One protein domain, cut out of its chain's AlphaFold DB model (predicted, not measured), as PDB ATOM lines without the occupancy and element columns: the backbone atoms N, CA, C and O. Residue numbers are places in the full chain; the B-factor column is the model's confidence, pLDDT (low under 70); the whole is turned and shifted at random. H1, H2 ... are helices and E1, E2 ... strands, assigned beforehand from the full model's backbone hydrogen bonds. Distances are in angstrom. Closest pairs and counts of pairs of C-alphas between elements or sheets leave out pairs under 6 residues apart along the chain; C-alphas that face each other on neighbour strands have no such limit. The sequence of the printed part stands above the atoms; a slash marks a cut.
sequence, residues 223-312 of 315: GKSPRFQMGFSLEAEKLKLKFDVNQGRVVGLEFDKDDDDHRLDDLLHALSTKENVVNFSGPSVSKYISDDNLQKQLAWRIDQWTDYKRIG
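What this domain is: This is residues 223 to 312 of the 315 residues of a protein of Pichia membranifaciens (UniProt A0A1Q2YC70). A twisted sheet of three strands, E1, E2 and E3, makes a wall, with helix H3 packed slantwise over E1 and E2. H1 grazes the sheet beside E3, and the short helix H2 sits between H1 and H3, in contact with H3. The printed part has 90 residues, with three named strands followed by three named helices, in the order E1, E2, E3, H1, H2, H3; the sheet's order is E1, E2, E3, antiparallel throughout, and the class is mixed, helices and strands. The whole is compact, with a radius of gyration of the C-alphas of 12.8 A and spans of 39, 27 and 21 A.

How they stand to each other: E1, residues 228 to 234, and E2, residues 239 to 246, form a hairpin, antiparallel at 164 degrees between their directions; N 232 and O 241, 2.8 A apart, are within hydrogen-bond range. E2 forms a second hairpin with E3, residues 249 to 255, at 153 degrees, with N 242 and O 254 at 2.7 A, within hydrogen-bond range. The three strands are a meander, each strand the antiparallel neighbour of the one before, and E1 and E3 are its edge strands. H1, residues 265 to 272, only grazes the sheet, with residues 267 to 272; its closest C-alphas to E3 are those of Leu 271 and Val 251, 6.9 A apart. H2, residues 282 to 286, is close to H1 but not clearly touching, the closest C-alphas being those of Leu 267 and Val 285 at 7.3 A. H2 is only just not on the sheet, with 4 pairs of C-alphas within 10 A. H3, residues 292 to 303, touches H2, the closest C-alphas being those of Gly 282 and Ala 299 at 3.7 A. H3 is on the sheet at a height of 10.5 A, over E1 and E2, and runs slantwise to the strands, at 37 degrees to E1 on the local plane. H1 and H3 are apart. In H1, H2 and H3 every O i to N i+4 pair is within hydrogen-bond range.

Where its parts are: E1 begins at C-alpha 228, (-4.311, -59.792, -8.178), and measures 19.9 A from first to last C-alpha. E2 measures 22.7 A, E3 17.5 A, H1 10.4 A and H2 5.7 A. H3 measures 17.1 A and ends at C-alpha 303, (-0.487, -47.156, -14.250).

The domain as a whole: The C-alphas of Asp 259 and Gly 312, the two farthest apart, are 41.2 A apart. The printed part has no cut and no long link. The mean pLDDT of the printed part is 89.9, and residues 257 and 259 are under 70.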
ATOM      1  N   GLY A 223     -12.505 -50.599  -7.528       88.75
ATOM      2  CA  GLY A 223     -12.849 -51.308  -6.292       88.75
ATOM      3  C   GLY A 223     -13.563 -52.649  -6.493       88.75
ATOM      4  O   GLY A 223     -13.640 -53.464  -5.573       88.75
ATOM      5  N   LYS A 224     -14.055 -52.921  -7.705       83.88
ATOM      6  CA  LYS A 224     -14.667 -54.204  -8.088       83.88
ATOM      7  C   LYS A 224     -13.683 -55.196  -8.710       83.88
ATOM      8  O   LYS A 224     -14.069 -56.335  -8.970       83.88
ATOM      9  N   SER A 225     -12.428 -54.802  -8.936       84.12
ATOM     10  CA  SER A 225     -11.420 -55.696  -9.503       84.12
ATOM     11  C   SER A 225     -11.156 -56.897  -8.579       84.12
ATOM     12  O   SER A 225     -10.971 -56.707  -7.369       84.12
ATOM     13  N   PRO A 226     -11.105 -58.134  -9.118       86.38
ATOM     14  CA  PRO A 226     -10.657 -59.302  -8.367       86.38
ATOM     15  C   PRO A 226      -9.254 -59.091  -7.798       86.38
ATOM     16  O   PRO A 226      -8.468 -58.326  -8.350       86.38
ATOM     17  N   ARG A 227      -8.919 -59.806  -6.721       93.50
ATOM     18  CA  ARG A 227      -7.568 -59.761  -6.157       93.50
ATOM     19  C   ARG A 227      -6.534 -60.229  -7.186       93.50
ATOM     20  O   ARG A 227      -6.707 -61.290  -7.791       93.50
ATOM     21  N   PHE A 228      -5.457 -59.469  -7.333       94.25
ATOM     22  CA  PHE A 228      -4.311 -59.792  -8.178       94.25
ATOM     23  C   PHE A 228      -3.014 -59.368  -7.490       94.25
ATOM     24  O   PHE A 228      -3.027 -58.596  -6.533       94.25
ATOM     25  N   GLN A 229      -1.890 -59.875  -7.981       96.94
ATOM     26  CA  GLN A 229      -0.571 -59.413  -7.577       96.94
ATOM     27  C   GLN A 229       0.158 -58.811  -8.776       96.94
ATOM     28  O   GLN A 229       0.010 -59.308  -9.893       96.94
ATOM     29  N   MET A 230       0.947 -57.761  -8.556       95.56
ATOM     30  CA  MET A 230       1.729 -57.110  -9.608       95.56
ATOM     31  C   MET A 230       3.182 -56.934  -9.177       95.56
ATOM     32  O   MET A 230       3.456 -56.293  -8.164       95.56
ATOM     33  N   GLY A 231       4.103 -57.534  -9.931       94.19
ATOM     34  CA  GLY A 231       5.533 -57.557  -9.632       94.19
ATOM     35  C   GLY A 231       6.357 -56.619 -10.512       94.19
ATOM     36  O   GLY A 231       6.175 -56.575 -11.725       94.19
ATOM     37  N   PHE A 232       7.323 -55.920  -9.927       89.81
ATOM     38  CA  PHE A 232       8.262 -55.055 -10.634       89.81
ATOM     39  C   PHE A 232       9.698 -55.435 -10.293       89.81
ATOM     40  O   PHE A 232      10.013 -55.685  -9.135       89.81
ATOM     41  N   SER A 233      10.572 -55.406 -11.297       89.44
ATOM     42  CA  SER A 233      12.024 -55.450 -11.110       89.44
ATOM     43  C   SER A 233      12.601 -54.108 -11.547       89.44
ATOM     44  O   SER A 233      12.503 -53.741 -12.722       89.44
ATOM     45  N   LEU A 234      13.167 -53.365 -10.602       87.31
ATOM     46  CA  LEU A 234      13.784 -52.057 -10.797       87.31
ATOM     47  C   LEU A 234      15.303 -52.228 -10.693       87.31
ATOM     48  O   LEU A 234      15.895 -52.077  -9.628       87.31
ATOM     49  N   GLU A 235      15.940 -52.598 -11.806       82.75
ATOM     50  CA  GLU A 235      17.369 -52.954 -11.832       82.75
ATOM     51  C   GLU A 235      18.284 -51.814 -11.372       82.75
ATOM     52  O   GLU A 235      19.219 -52.054 -10.611       82.75
ATOM     53  N   ALA A 236      17.986 -50.575 -11.785       80.81
ATOM     54  CA  ALA A 236      18.736 -49.389 -11.369       80.81
ATOM     55  C   ALA A 236      18.686 -49.174  -9.847       80.81
ATOM     56  O   ALA A 236      19.669 -48.736  -9.256       80.81
ATOM     57  N   GLU A 237      17.569 -49.556  -9.226       78.81
ATOM     58  CA  GLU A 237      17.339 -49.431  -7.787       78.81
ATOM     59  C   GLU A 237      17.756 -50.669  -6.996       78.81
ATOM     60  O   GLU A 237      17.642 -50.658  -5.771       78.81
ATOM     61  N   LYS A 238      18.196 -51.733  -7.689       84.94
ATOM     62  CA  LYS A 238      18.424 -53.078  -7.137       84.94
ATOM     63  C   LYS A 238      17.256 -53.565  -6.273       84.94
ATOM     64  O   LYS A 238      17.475 -54.208  -5.255       84.94
ATOM     65  N   LEU A 239      16.035 -53.258  -6.707       89.06
ATOM     66  CA  LEU A 239      14.819 -53.470  -5.932       89.06
ATOM     67  C   LEU A 239      13.799 -54.260  -6.750       89.06
ATOM     68  O   LEU A 239      13.482 -53.918  -7.893       89.06
ATOM     69  N   LYS A 240      13.252 -55.310  -6.159       92.06
ATOM     70  CA  LYS A 240      12.134 -56.099  -6.660       92.06
ATOM     71  C   LYS A 240      10.981 -55.956  -5.696       92.06
ATOM     72  O   LYS A 240      11.125 -56.150  -4.498       92.06
ATOM     73  N   LEU A 241       9.820 -55.650  -6.249       93.69
ATOM     74  CA  LEU A 241       8.603 -55.370  -5.502       93.69
ATOM     75  C   LEU A 241       7.491 -56.259  -6.020       93.69
ATOM     76  O   LEU A 241       7.420 -56.538  -7.217       93.69
ATOM     77  N   LYS A 242       6.574 -56.644  -5.147       96.19
ATOM     78  CA  LYS A 242       5.338 -57.318  -5.512       96.19
ATOM     79  C   LYS A 242       4.200 -56.757  -4.677       96.19
ATOM     80  O   LYS A 242       4.129 -56.967  -3.470       96.19
ATOM     81  N   PHE A 243       3.305 -56.042  -5.342       97.00
ATOM     82  CA  PHE A 243       2.088 -55.524  -4.739       97.00
ATOM     83  C   PHE A 243       1.026 -56.614  -4.712       97.00
ATOM     84  O   PHE A 243       0.814 -57.302  -5.711       97.00
ATOM     85  N   ASP A 244       0.336 -56.737  -3.586       97.00
ATOM     86  CA  ASP A 244      -0.901 -57.493  -3.456       97.00
ATOM     87  C   ASP A 244      -2.065 -56.506  -3.437       97.00
ATOM     88  O   ASP A 244      -2.122 -55.610  -2.587       97.00
ATOM     89  N   VAL A 245      -2.962 -56.637  -4.409       96.44
ATOM     90  CA  VAL A 245      -4.024 -55.671  -4.669       96.44
ATOM     91  C   VAL A 245      -5.363 -56.367  -4.553       96.44
ATOM     92  O   VAL A 245      -5.636 -57.341  -5.252       96.44
ATOM     93  N   ASN A 246      -6.234 -55.841  -3.697       94.12
ATOM     94  CA  ASN A 246      -7.592 -56.333  -3.525       94.12
ATOM     95  C   ASN A 246      -8.566 -55.159  -3.562       94.12
ATOM     96  O   ASN A 246      -8.341 -54.165  -2.875       94.12
ATOM     97  N   GLN A 247      -9.638 -55.271  -4.352       91.62
ATOM     98  CA  GLN A 247     -10.628 -54.198  -4.511       91.62
ATOM     99  C   GLN A 247      -9.967 -52.852  -4.858       91.62
ATOM    100  O   GLN A 247     -10.221 -51.831  -4.224       91.62
ATOM    101  N   GLY A 248      -9.041 -52.870  -5.823       92.81
ATOM    102  CA  GLY A 248      -8.320 -51.675  -6.272       92.81
ATOM    103  C   GLY A 248      -7.422 -51.026  -5.210       92.81
ATOM    104  O   GLY A 248      -7.000 -49.890  -5.391       92.81
ATOM    105  N   ARG A 249      -7.132 -51.692  -4.090       95.50
ATOM    106  CA  ARG A 249      -6.333 -51.143  -2.986       95.50
ATOM    107  C   ARG A 249      -5.137 -52.035  -2.702       95.50
ATOM    108  O   ARG A 249      -5.239 -53.257  -2.806       95.50
ATOM    109  N   VAL A 250      -4.018 -51.427  -2.326       96.94
ATOM    110  CA  VAL A 250      -2.835 -52.157  -1.869       96.94
ATOM    111  C   VAL A 250      -3.134 -52.741  -0.495       96.94
ATOM    112  O   VAL A 250      -3.429 -52.007   0.445       96.94
ATOM    113  N   VAL A 251      -3.075 -54.066  -0.389       95.62
ATOM    114  CA  VAL A 251      -3.282 -54.804   0.867       95.62
ATOM    115  C   VAL A 251      -2.011 -55.490   1.363       95.62
ATOM    116  O   VAL A 251      -1.984 -55.995   2.482       95.62
ATOM    117  N   GLY A 252      -0.962 -55.508   0.545       94.94
ATOM    118  CA  GLY A 252       0.342 -56.045   0.905       94.94
ATOM    119  C   GLY A 252       1.420 -55.615  -0.082       94.94
ATOM    120  O   GLY A 252       1.133 -55.291  -1.237       94.94
ATOM    121  N   LEU A 253       2.660 -55.621   0.393       95.12
ATOM    122  CA  LEU A 253       3.854 -55.342  -0.392       95.12
ATOM    123  C   LEU A 253       4.946 -56.326   0.034       95.12
ATOM    124  O   LEU A 253       5.365 -56.325   1.188       95.12
ATOM    125  N   GLU A 254       5.388 -57.168  -0.895       94.06
ATOM    126  CA  GLU A 254       6.584 -57.997  -0.744       94.06
ATOM    127  C   GLU A 254       7.730 -57.327  -1.504       94.06
ATOM    128  O   GLU A 254       7.517 -56.777  -2.586       94.06
ATOM    129  N   PHE A 255       8.943 -57.370  -0.964       92.19
ATOM    130  CA  PHE A 255      10.116 -56.815  -1.627       92.19
ATOM    131  C   PHE A 255      11.391 -57.541  -1.208       92.19
ATOM    132  O   PHE A 255      11.434 -58.136  -0.128       92.19
ATOM    133  N   ASP A 256      12.413 -57.533  -2.065       86.88
ATOM    134  CA  ASP A 256      13.748 -57.943  -1.636       86.88
ATOM    135  C   ASP A 256      14.356 -56.827  -0.779       86.88
ATOM    136  O   ASP A 256      14.452 -55.668  -1.170       86.88
ATOM    137  N   LYS A 257      14.669 -57.178   0.467       65.56
ATOM    138  CA  LYS A 257      15.150 -56.237   1.470       65.56
ATOM    139  C   LYS A 257      16.675 -56.264   1.493       65.56
ATOM    140  O   LYS A 257      17.254 -57.332   1.691       65.56
ATOM    141  N   ASP A 258      17.293 -55.097   1.349       71.69
ATOM    142  CA  ASP A 258      18.576 -54.821   1.994       71.69
ATOM    143  C   ASP A 258      18.265 -54.190   3.358       71.69
ATOM    144  O   ASP A 258      17.328 -53.394   3.463       71.69
ATOM    145  N   ASP A 259      18.958 -54.589   4.426       69.31
ATOM    146  CA  ASP A 259      18.542 -54.232   5.793       69.31
ATOM    147  C   ASP A 259      18.574 -52.716   6.065       69.31
ATOM    148  O   ASP A 259      17.835 -52.254   6.935       69.31
ATOM    149  N   ASP A 260      19.342 -51.970   5.266       76.50
ATOM    150  CA  ASP A 260      19.516 -50.516   5.340       76.50
ATOM    151  C   ASP A 260      18.648 -49.724   4.325       76.50
ATOM    152  O   ASP A 260      18.779 -48.500   4.217       76.50
ATOM    153  N   ASP A 261      17.771 -50.377   3.546       83.44
ATOM    154  CA  ASP A 261      16.908 -49.690   2.570       83.44
ATOM    155  C   ASP A 261      15.591 -49.202   3.197       83.44
ATOM    156  O   ASP A 261      14.627 -49.952   3.352       83.44
ATOM    157  N   HIS A 262      15.550 -47.906   3.512       89.62
ATOM    158  CA  HIS A 262      14.412 -47.221   4.136       89.62
ATOM    159  C   HIS A 262      13.462 -46.537   3.139       89.62
ATOM    160  O   HIS A 262      12.531 -45.833   3.538       89.62
ATOM    161  N   ARG A 263      13.668 -46.695   1.823       91.44
ATOM    162  CA  ARG A 263      12.923 -45.932   0.798       91.44
ATOM    163  C   ARG A 263      11.425 -46.257   0.738       91.44
ATOM    164  O   ARG A 263      10.672 -45.507   0.120       91.44
ATOM    165  N   LEU A 264      11.002 -47.363   1.353       92.56
ATOM    166  CA  LEU A 264       9.614 -47.837   1.392       92.56
ATOM    167  C   LEU A 264       8.952 -47.679   2.770       92.56
ATOM    168  O   LEU A 264       7.779 -48.028   2.904       92.56
ATOM    169  N   ASP A 265       9.660 -47.172   3.784       93.12
ATOM    170  CA  ASP A 265       9.192 -47.179   5.178       93.12
ATOM    171  C   ASP A 265       7.875 -46.418   5.365       93.12
ATOM    172  O   ASP A 265       6.961 -46.922   6.018       93.12
ATOM    173  N   ASP A 266       7.727 -45.255   4.727       94.62
ATOM    174  CA  ASP A 266       6.494 -44.458   4.782       94.62
ATOM    175  C   ASP A 266       5.303 -45.204   4.160       94.62
ATOM    176  O   ASP A 266       4.187 -45.176   4.690       94.62
ATOM    177  N   LEU A 267       5.534 -45.924   3.056       95.06
ATOM    178  CA  LEU A 267       4.511 -46.751   2.416       95.06
ATOM    179  C   LEU A 267       4.142 -47.943   3.305       95.06
ATOM    180  O   LEU A 267       2.959 -48.226   3.487       95.06
ATOM    181  N   LEU A 268       5.125 -48.625   3.897       93.38
ATOM    182  CA  LEU A 268       4.888 -49.737   4.821       93.38
ATOM    183  C   LEU A 268       4.124 -49.278   6.064       93.38
ATOM    184  O   LEU A 268       3.181 -49.947   6.492       93.38
ATOM    185  N   HIS A 269       4.482 -48.112   6.605       93.69
ATOM    186  CA  HIS A 269       3.760 -47.496   7.704       93.69
ATOM    187  C   HIS A 269       2.304 -47.233   7.311       93.69
ATOM    188  O   HIS A 269       1.400 -47.719   7.995       93.69
ATOM    189  N   ALA A 270       2.062 -46.575   6.172       94.44
ATOM    190  CA  ALA A 270       0.715 -46.313   5.674       94.44
ATOM    191  C   ALA A 270      -0.107 -47.605   5.505       94.44
ATOM    192  O   ALA A 270      -1.250 -47.663   5.957       94.44
ATOM    193  N   LEU A 271       0.477 -48.665   4.942       93.88
ATOM    194  CA  LEU A 271      -0.191 -49.962   4.769       93.88
ATOM    195  C   LEU A 271      -0.469 -50.688   6.098       93.88
ATOM    196  O   LEU A 271      -1.412 -51.474   6.180       93.88
ATOM    197  N   SER A 272       0.326 -50.435   7.141       90.75
ATOM    198  CA  SER A 272       0.132 -51.038   8.469       90.75
ATOM    199  C   SER A 272      -0.995 -50.377   9.275       90.75
ATOM    200  O   SER A 272      -1.612 -51.011  10.138       90.75
ATOM    201  N   THR A 273      -1.292 -49.107   8.993       88.50
ATOM    202  CA  THR A 273      -2.335 -48.354   9.692       88.50
ATOM    203  C   THR A 273      -3.713 -48.634   9.104       88.50
ATOM    204  O   THR A 273      -3.942 -48.450   7.914       88.50
ATOM    205  N   LYS A 274      -4.681 -49.010   9.947       76.62
ATOM    206  CA  LYS A 274      -6.059 -49.290   9.496       76.62
ATOM    207  C   LYS A 274      -6.808 -48.059   8.970       76.62
ATOM    208  O   LYS A 274      -7.843 -48.221   8.333       76.62
ATOM    209  N   GLU A 275      -6.324 -46.857   9.274       81.25
ATOM    210  CA  GLU A 275      -6.949 -45.591   8.876       81.25
ATOM    211  C   GLU A 275      -6.572 -45.164   7.453       81.25
ATOM    212  O   GLU A 275      -7.308 -44.405   6.827       81.25
ATOM    213  N   ASN A 276      -5.463 -45.677   6.911       85.06
ATOM    214  CA  ASN A 276      -4.995 -45.303   5.585       85.06
ATOM    215  C   ASN A 276      -5.467 -46.302   4.529       85.06
ATOM    216  O   ASN A 276      -5.133 -47.484   4.547       85.06
ATOM    217  N   VAL A 277      -6.211 -45.793   3.548       90.69
ATOM    218  CA  VAL A 277      -6.538 -46.525   2.324       90.69
ATOM    219  C   VAL A 277      -5.564 -46.093   1.234       90.69
ATOM    220  O   VAL A 277      -5.513 -44.923   0.858       90.69
ATOM    221  N   VAL A 278      -4.783 -47.044   0.718       95.69
ATOM    222  CA  VAL A 278      -3.863 -46.807  -0.400       95.69
ATOM    223  C   VAL A 278      -4.457 -47.423  -1.660       95.69
ATOM    224  O   VAL A 278      -4.364 -48.629  -1.887       95.69
ATOM    225  N   ASN A 279      -5.092 -46.590  -2.481       95.69
ATOM    226  CA  ASN A 279      -5.549 -46.989  -3.810       95.69
ATOM    227  C   ASN A 279      -4.346 -47.437  -4.652       95.69
ATOM    228  O   ASN A 279      -3.288 -46.808  -4.611       95.69
ATOM    229  N   PHE A 280      -4.489 -48.513  -5.426       96.19
ATOM    230  CA  PHE A 280      -3.431 -48.986  -6.321       96.19
ATOM    231  C   PHE A 280      -3.379 -48.128  -7.592       96.19
ATOM    232  O   PHE A 280      -3.782 -48.544  -8.674       96.19
ATOM    233  N   SER A 281      -2.909 -46.894  -7.423       95.25
ATOM    234  CA  SER A 281      -2.598 -45.939  -8.484       95.25
ATOM    235  C   SER A 281      -1.205 -45.369  -8.267       95.25
ATOM    236  O   SER A 281      -0.729 -45.278  -7.132       95.25
ATOM    237  N   GLY A 282      -0.571 -44.946  -9.355       94.62
ATOM    238  CA  GLY A 282       0.712 -44.267  -9.353       94.62
ATOM    239  C   GLY A 282       0.727 -43.114  -8.353       94.62
ATOM    240  O   GLY A 282       1.518 -43.186  -7.419       94.62
ATOM    241  N   PRO A 283      -0.183 -42.121  -8.446       93.44
ATOM    242  CA  PRO A 283      -0.238 -41.002  -7.502       93.44
ATOM    243  C   PRO A 283      -0.473 -41.404  -6.037       93.44
ATOM    244  O   PRO A 283       0.085 -40.789  -5.129       93.44
ATOM    245  N   SER A 284      -1.295 -42.429  -5.776       95.25
ATOM    246  CA  SER A 284      -1.625 -42.832  -4.398       95.25
ATOM    247  C   SER A 284      -0.507 -43.607  -3.711       95.25
ATOM    248  O   SER A 284      -0.384 -43.518  -2.491       95.25
ATOM    249  N   VAL A 285       0.287 -44.364  -4.470       95.44
ATOM    250  CA  VAL A 285       1.445 -45.101  -3.949       95.44
ATOM    251  C   VAL A 285       2.665 -44.185  -3.872       95.44
ATOM    252  O   VAL A 285       3.343 -44.144  -2.848       95.44
ATOM    253  N   SER A 286       2.925 -43.411  -4.926       93.44
ATOM    254  CA  SER A 286       4.143 -42.608  -5.062       93.44
ATOM    255  C   SER A 286       4.227 -41.449  -4.059       93.44
ATOM    256  O   SER A 286       5.327 -41.019  -3.717       93.44
ATOM    257  N   LYS A 287       3.096 -40.984  -3.511       94.62
ATOM    258  CA  LYS A 287       3.075 -39.954  -2.454       94.62
ATOM    259  C   LYS A 287       3.764 -40.376  -1.148       94.62
ATOM    260  O   LYS A 287       4.077 -39.510  -0.342       94.62
ATOM    261  N   TYR A 288       3.968 -41.678  -0.935       95.69
ATOM    262  CA  TYR A 288       4.681 -42.231   0.223       95.69
ATOM    263  C   TYR A 288       6.139 -42.585  -0.097       95.69
ATOM    264  O   TYR A 288       6.767 -43.339   0.636       95.69
ATOM    265  N   ILE A 289       6.666 -42.119  -1.228       94.94
ATOM    266  CA  ILE A 289       8.021 -42.425  -1.678       94.94
ATOM    267  C   ILE A 289       8.798 -41.118  -1.744       94.94
ATOM    268  O   ILE A 289       8.489 -40.253  -2.564       94.94
ATOM    269  N   SER A 290       9.796 -40.996  -0.871       91.19
ATOM    270  CA  SER A 290      10.645 -39.802  -0.760       91.19
ATOM    271  C   SER A 290      11.777 -39.768  -1.794       91.19
ATOM    272  O   SER A 290      12.302 -38.702  -2.097       91.19
ATOM    273  N   ASP A 291      12.166 -40.923  -2.342       92.31
ATOM    274  CA  ASP A 291      13.160 -41.009  -3.415       92.31
ATOM    275  C   ASP A 291      12.528 -40.653  -4.771       92.31
ATOM    276  O   ASP A 291      11.671 -41.381  -5.277       92.31
ATOM    277  N   ASP A 292      12.967 -39.547  -5.375       92.06
ATOM    278  CA  ASP A 292      12.417 -39.017  -6.630       92.06
ATOM    279  C   ASP A 292      12.469 -40.010  -7.803       92.06
ATOM    280  O   ASP A 292      11.596 -39.991  -8.683       92.06
ATOM    281  N   ASN A 293      13.507 -40.848  -7.879       91.75
ATOM    282  CA  ASN A 293      13.675 -41.767  -8.999       91.75
ATOM    283  C   ASN A 293      12.747 -42.970  -8.843       91.75
ATOM    284  O   ASN A 293      12.009 -43.317  -9.772       91.75
ATOM    285  N   LEU A 294      12.726 -43.556  -7.647       91.88
ATOM    286  CA  LEU A 294      11.820 -44.636  -7.287       91.88
ATOM    287  C   LEU A 294      10.362 -44.183  -7.405       91.88
ATOM    288  O   LEU A 294       9.543 -44.906  -7.973       91.88
ATOM    289  N   GLN A 295      10.046 -42.964  -6.965       93.12
ATOM    290  CA  GLN A 295       8.716 -42.369  -7.075       93.12
ATOM    291  C   GLN A 295       8.224 -42.354  -8.530       93.12
ATOM    292  O   GLN A 295       7.125 -42.835  -8.829       93.12
ATOM    293  N   LYS A 296       9.046 -41.843  -9.458       92.44
ATOM    294  CA  LYS A 296       8.715 -41.781 -10.893       92.44
ATOM    295  C   LYS A 296       8.586 -43.167 -11.512       92.44
ATOM    296  O   LYS A 296       7.658 -43.399 -12.290       92.44
ATOM    297  N   GLN A 297       9.493 -44.081 -11.164       91.88
ATOM    298  CA  GLN A 297       9.465 -45.453 -11.664       91.88
ATOM    299  C   GLN A 297       8.211 -46.193 -11.201       91.88
ATOM    300  O   GLN A 297       7.550 -46.821 -12.027       91.88
ATOM    301  N   LEU A 298       7.841 -46.090  -9.924       91.75
ATOM    302  CA  LEU A 298       6.630 -46.714  -9.393       91.75
ATOM    303  C   LEU A 298       5.374 -46.147 -10.039       91.75
ATOM    304  O   LEU A 298       4.534 -46.921 -10.495       91.75
ATOM    305  N   ALA A 299       5.275 -44.819 -10.158       92.06
ATOM    306  CA  ALA A 299       4.140 -44.186 -10.817       92.06
ATOM    307  C   ALA A 299       3.965 -44.696 -12.260       92.06
ATOM    308  O   ALA A 299       2.876 -45.116 -12.644       92.06
ATOM    309  N   TRP A 300       5.052 -44.767 -13.034       91.31
ATOM    310  CA  TRP A 300       5.009 -45.308 -14.395       91.31
ATOM    311  C   TRP A 300       4.670 -46.805 -14.435       91.31
ATOM    312  O   TRP A 300       3.887 -47.261 -15.269       91.31
ATOM    313  N   ARG A 301       5.264 -47.609 -13.550       90.75
ATOM    314  CA  ARG A 301       5.088 -49.068 -13.559       90.75
ATOM    315  C   ARG A 301       3.676 -49.482 -13.156       90.75
ATOM    316  O   ARG A 301       3.141 -50.411 -13.766       90.75
ATOM    317  N   ILE A 302       3.061 -48.776 -12.209       92.44
ATOM    318  CA  ILE A 302       1.705 -49.063 -11.727       92.44
ATOM    319  C   ILE A 302       0.673 -48.785 -12.820       92.44
ATOM    320  O   ILE A 302      -0.033 -49.706 -13.227       92.44
ATOM    321  N   ASP A 303       0.615 -47.570 -13.367       89.56
ATOM    322  CA  ASP A 303      -0.487 -47.156 -14.250       89.56
ATOM    323  C   ASP A 303      -0.054 -46.357 -15.487       89.56
ATOM    324  O   ASP A 303      -0.908 -45.833 -16.197       89.56
ATOM    325  N   GLN A 304       1.248 -46.272 -15.771       89.06
ATOM    326  CA  GLN A 304       1.796 -45.519 -16.907       89.06
ATOM    327  C   GLN A 304       1.428 -44.024 -16.891       89.06
ATOM    328  O   GLN A 304       1.240 -43.422 -17.947       89.06
ATOM    329  N   TRP A 305       1.358 -43.424 -15.696       86.62
ATOM    330  CA  TRP A 305       0.945 -42.030 -15.483       86.62
ATOM    331  C   TRP A 305      -0.468 -41.751 -15.983       86.62
ATOM    332  O   TRP A 305      -0.733 -40.732 -16.624       86.62
ATOM    333  N   THR A 306      -1.384 -42.671 -15.687       84.88
ATOM    334  CA  THR A 306      -2.793 -42.499 -16.038       84.88
ATOM    335  C   THR A 306      -3.335 -41.201 -15.434       84.88
ATOM    336  O   THR A 306      -3.294 -40.985 -14.222       84.88
ATOM    337  N   ASP A 307      -3.896 -40.341 -16.285       85.38
ATOM    338  CA  ASP A 307      -4.669 -39.184 -15.842       85.38
ATOM    339  C   ASP A 307      -6.092 -39.631 -15.491       85.38
ATOM    340  O   ASP A 307      -6.981 -39.712 -16.345       85.38
ATOM    341  N   TYR A 308      -6.298 -39.933 -14.209       84.38
ATOM    342  CA  TYR A 308      -7.581 -40.391 -13.680       84.38
ATOM    343  C   TYR A 308      -8.720 -39.399 -13.930       84.38
ATOM    344  O   TYR A 308      -9.828 -39.823 -14.254       84.38
ATOM    345  N   LYS A 309      -8.454 -38.086 -13.890       84.25
ATOM    346  CA  LYS A 309      -9.482 -37.074 -14.175       84.25
ATOM    347  C   LYS A 309      -9.909 -37.132 -15.637       84.25
ATOM    348  O   LYS A 309     -11.103 -37.071 -15.924       84.25
ATOM    349  N   ARG A 310      -8.956 -37.305 -16.558       79.94
ATOM    350  CA  ARG A 310      -9.234 -37.407 -18.001       79.94
ATOM    351  C   ARG A 310     -10.066 -38.638 -18.357       79.94
ATOM    352  O   ARG A 310     -10.895 -38.559 -19.260       79.94
ATOM    353  N   ILE A 311      -9.892 -39.748 -17.639       77.81
ATOM    354  CA  ILE A 311     -10.715 -40.957 -17.822       77.81
ATOM    355  C   ILE A 311     -12.013 -40.944 -16.995       77.81
ATOM    356  O   ILE A 311     -12.771 -41.909 -17.034       77.81
ATOM    357  N   GLY A 312     -12.304 -39.843 -16.291       80.50
ATOM    358  CA  GLY A 312     -13.548 -39.652 -15.545       80.50
ATOM    359  C   GLY A 312     -13.591 -40.359 -14.192       80.50
ATOM    360  O   GLY A 312     -14.679 -40.699 -13.739       80.50
TER     361      GLY A 312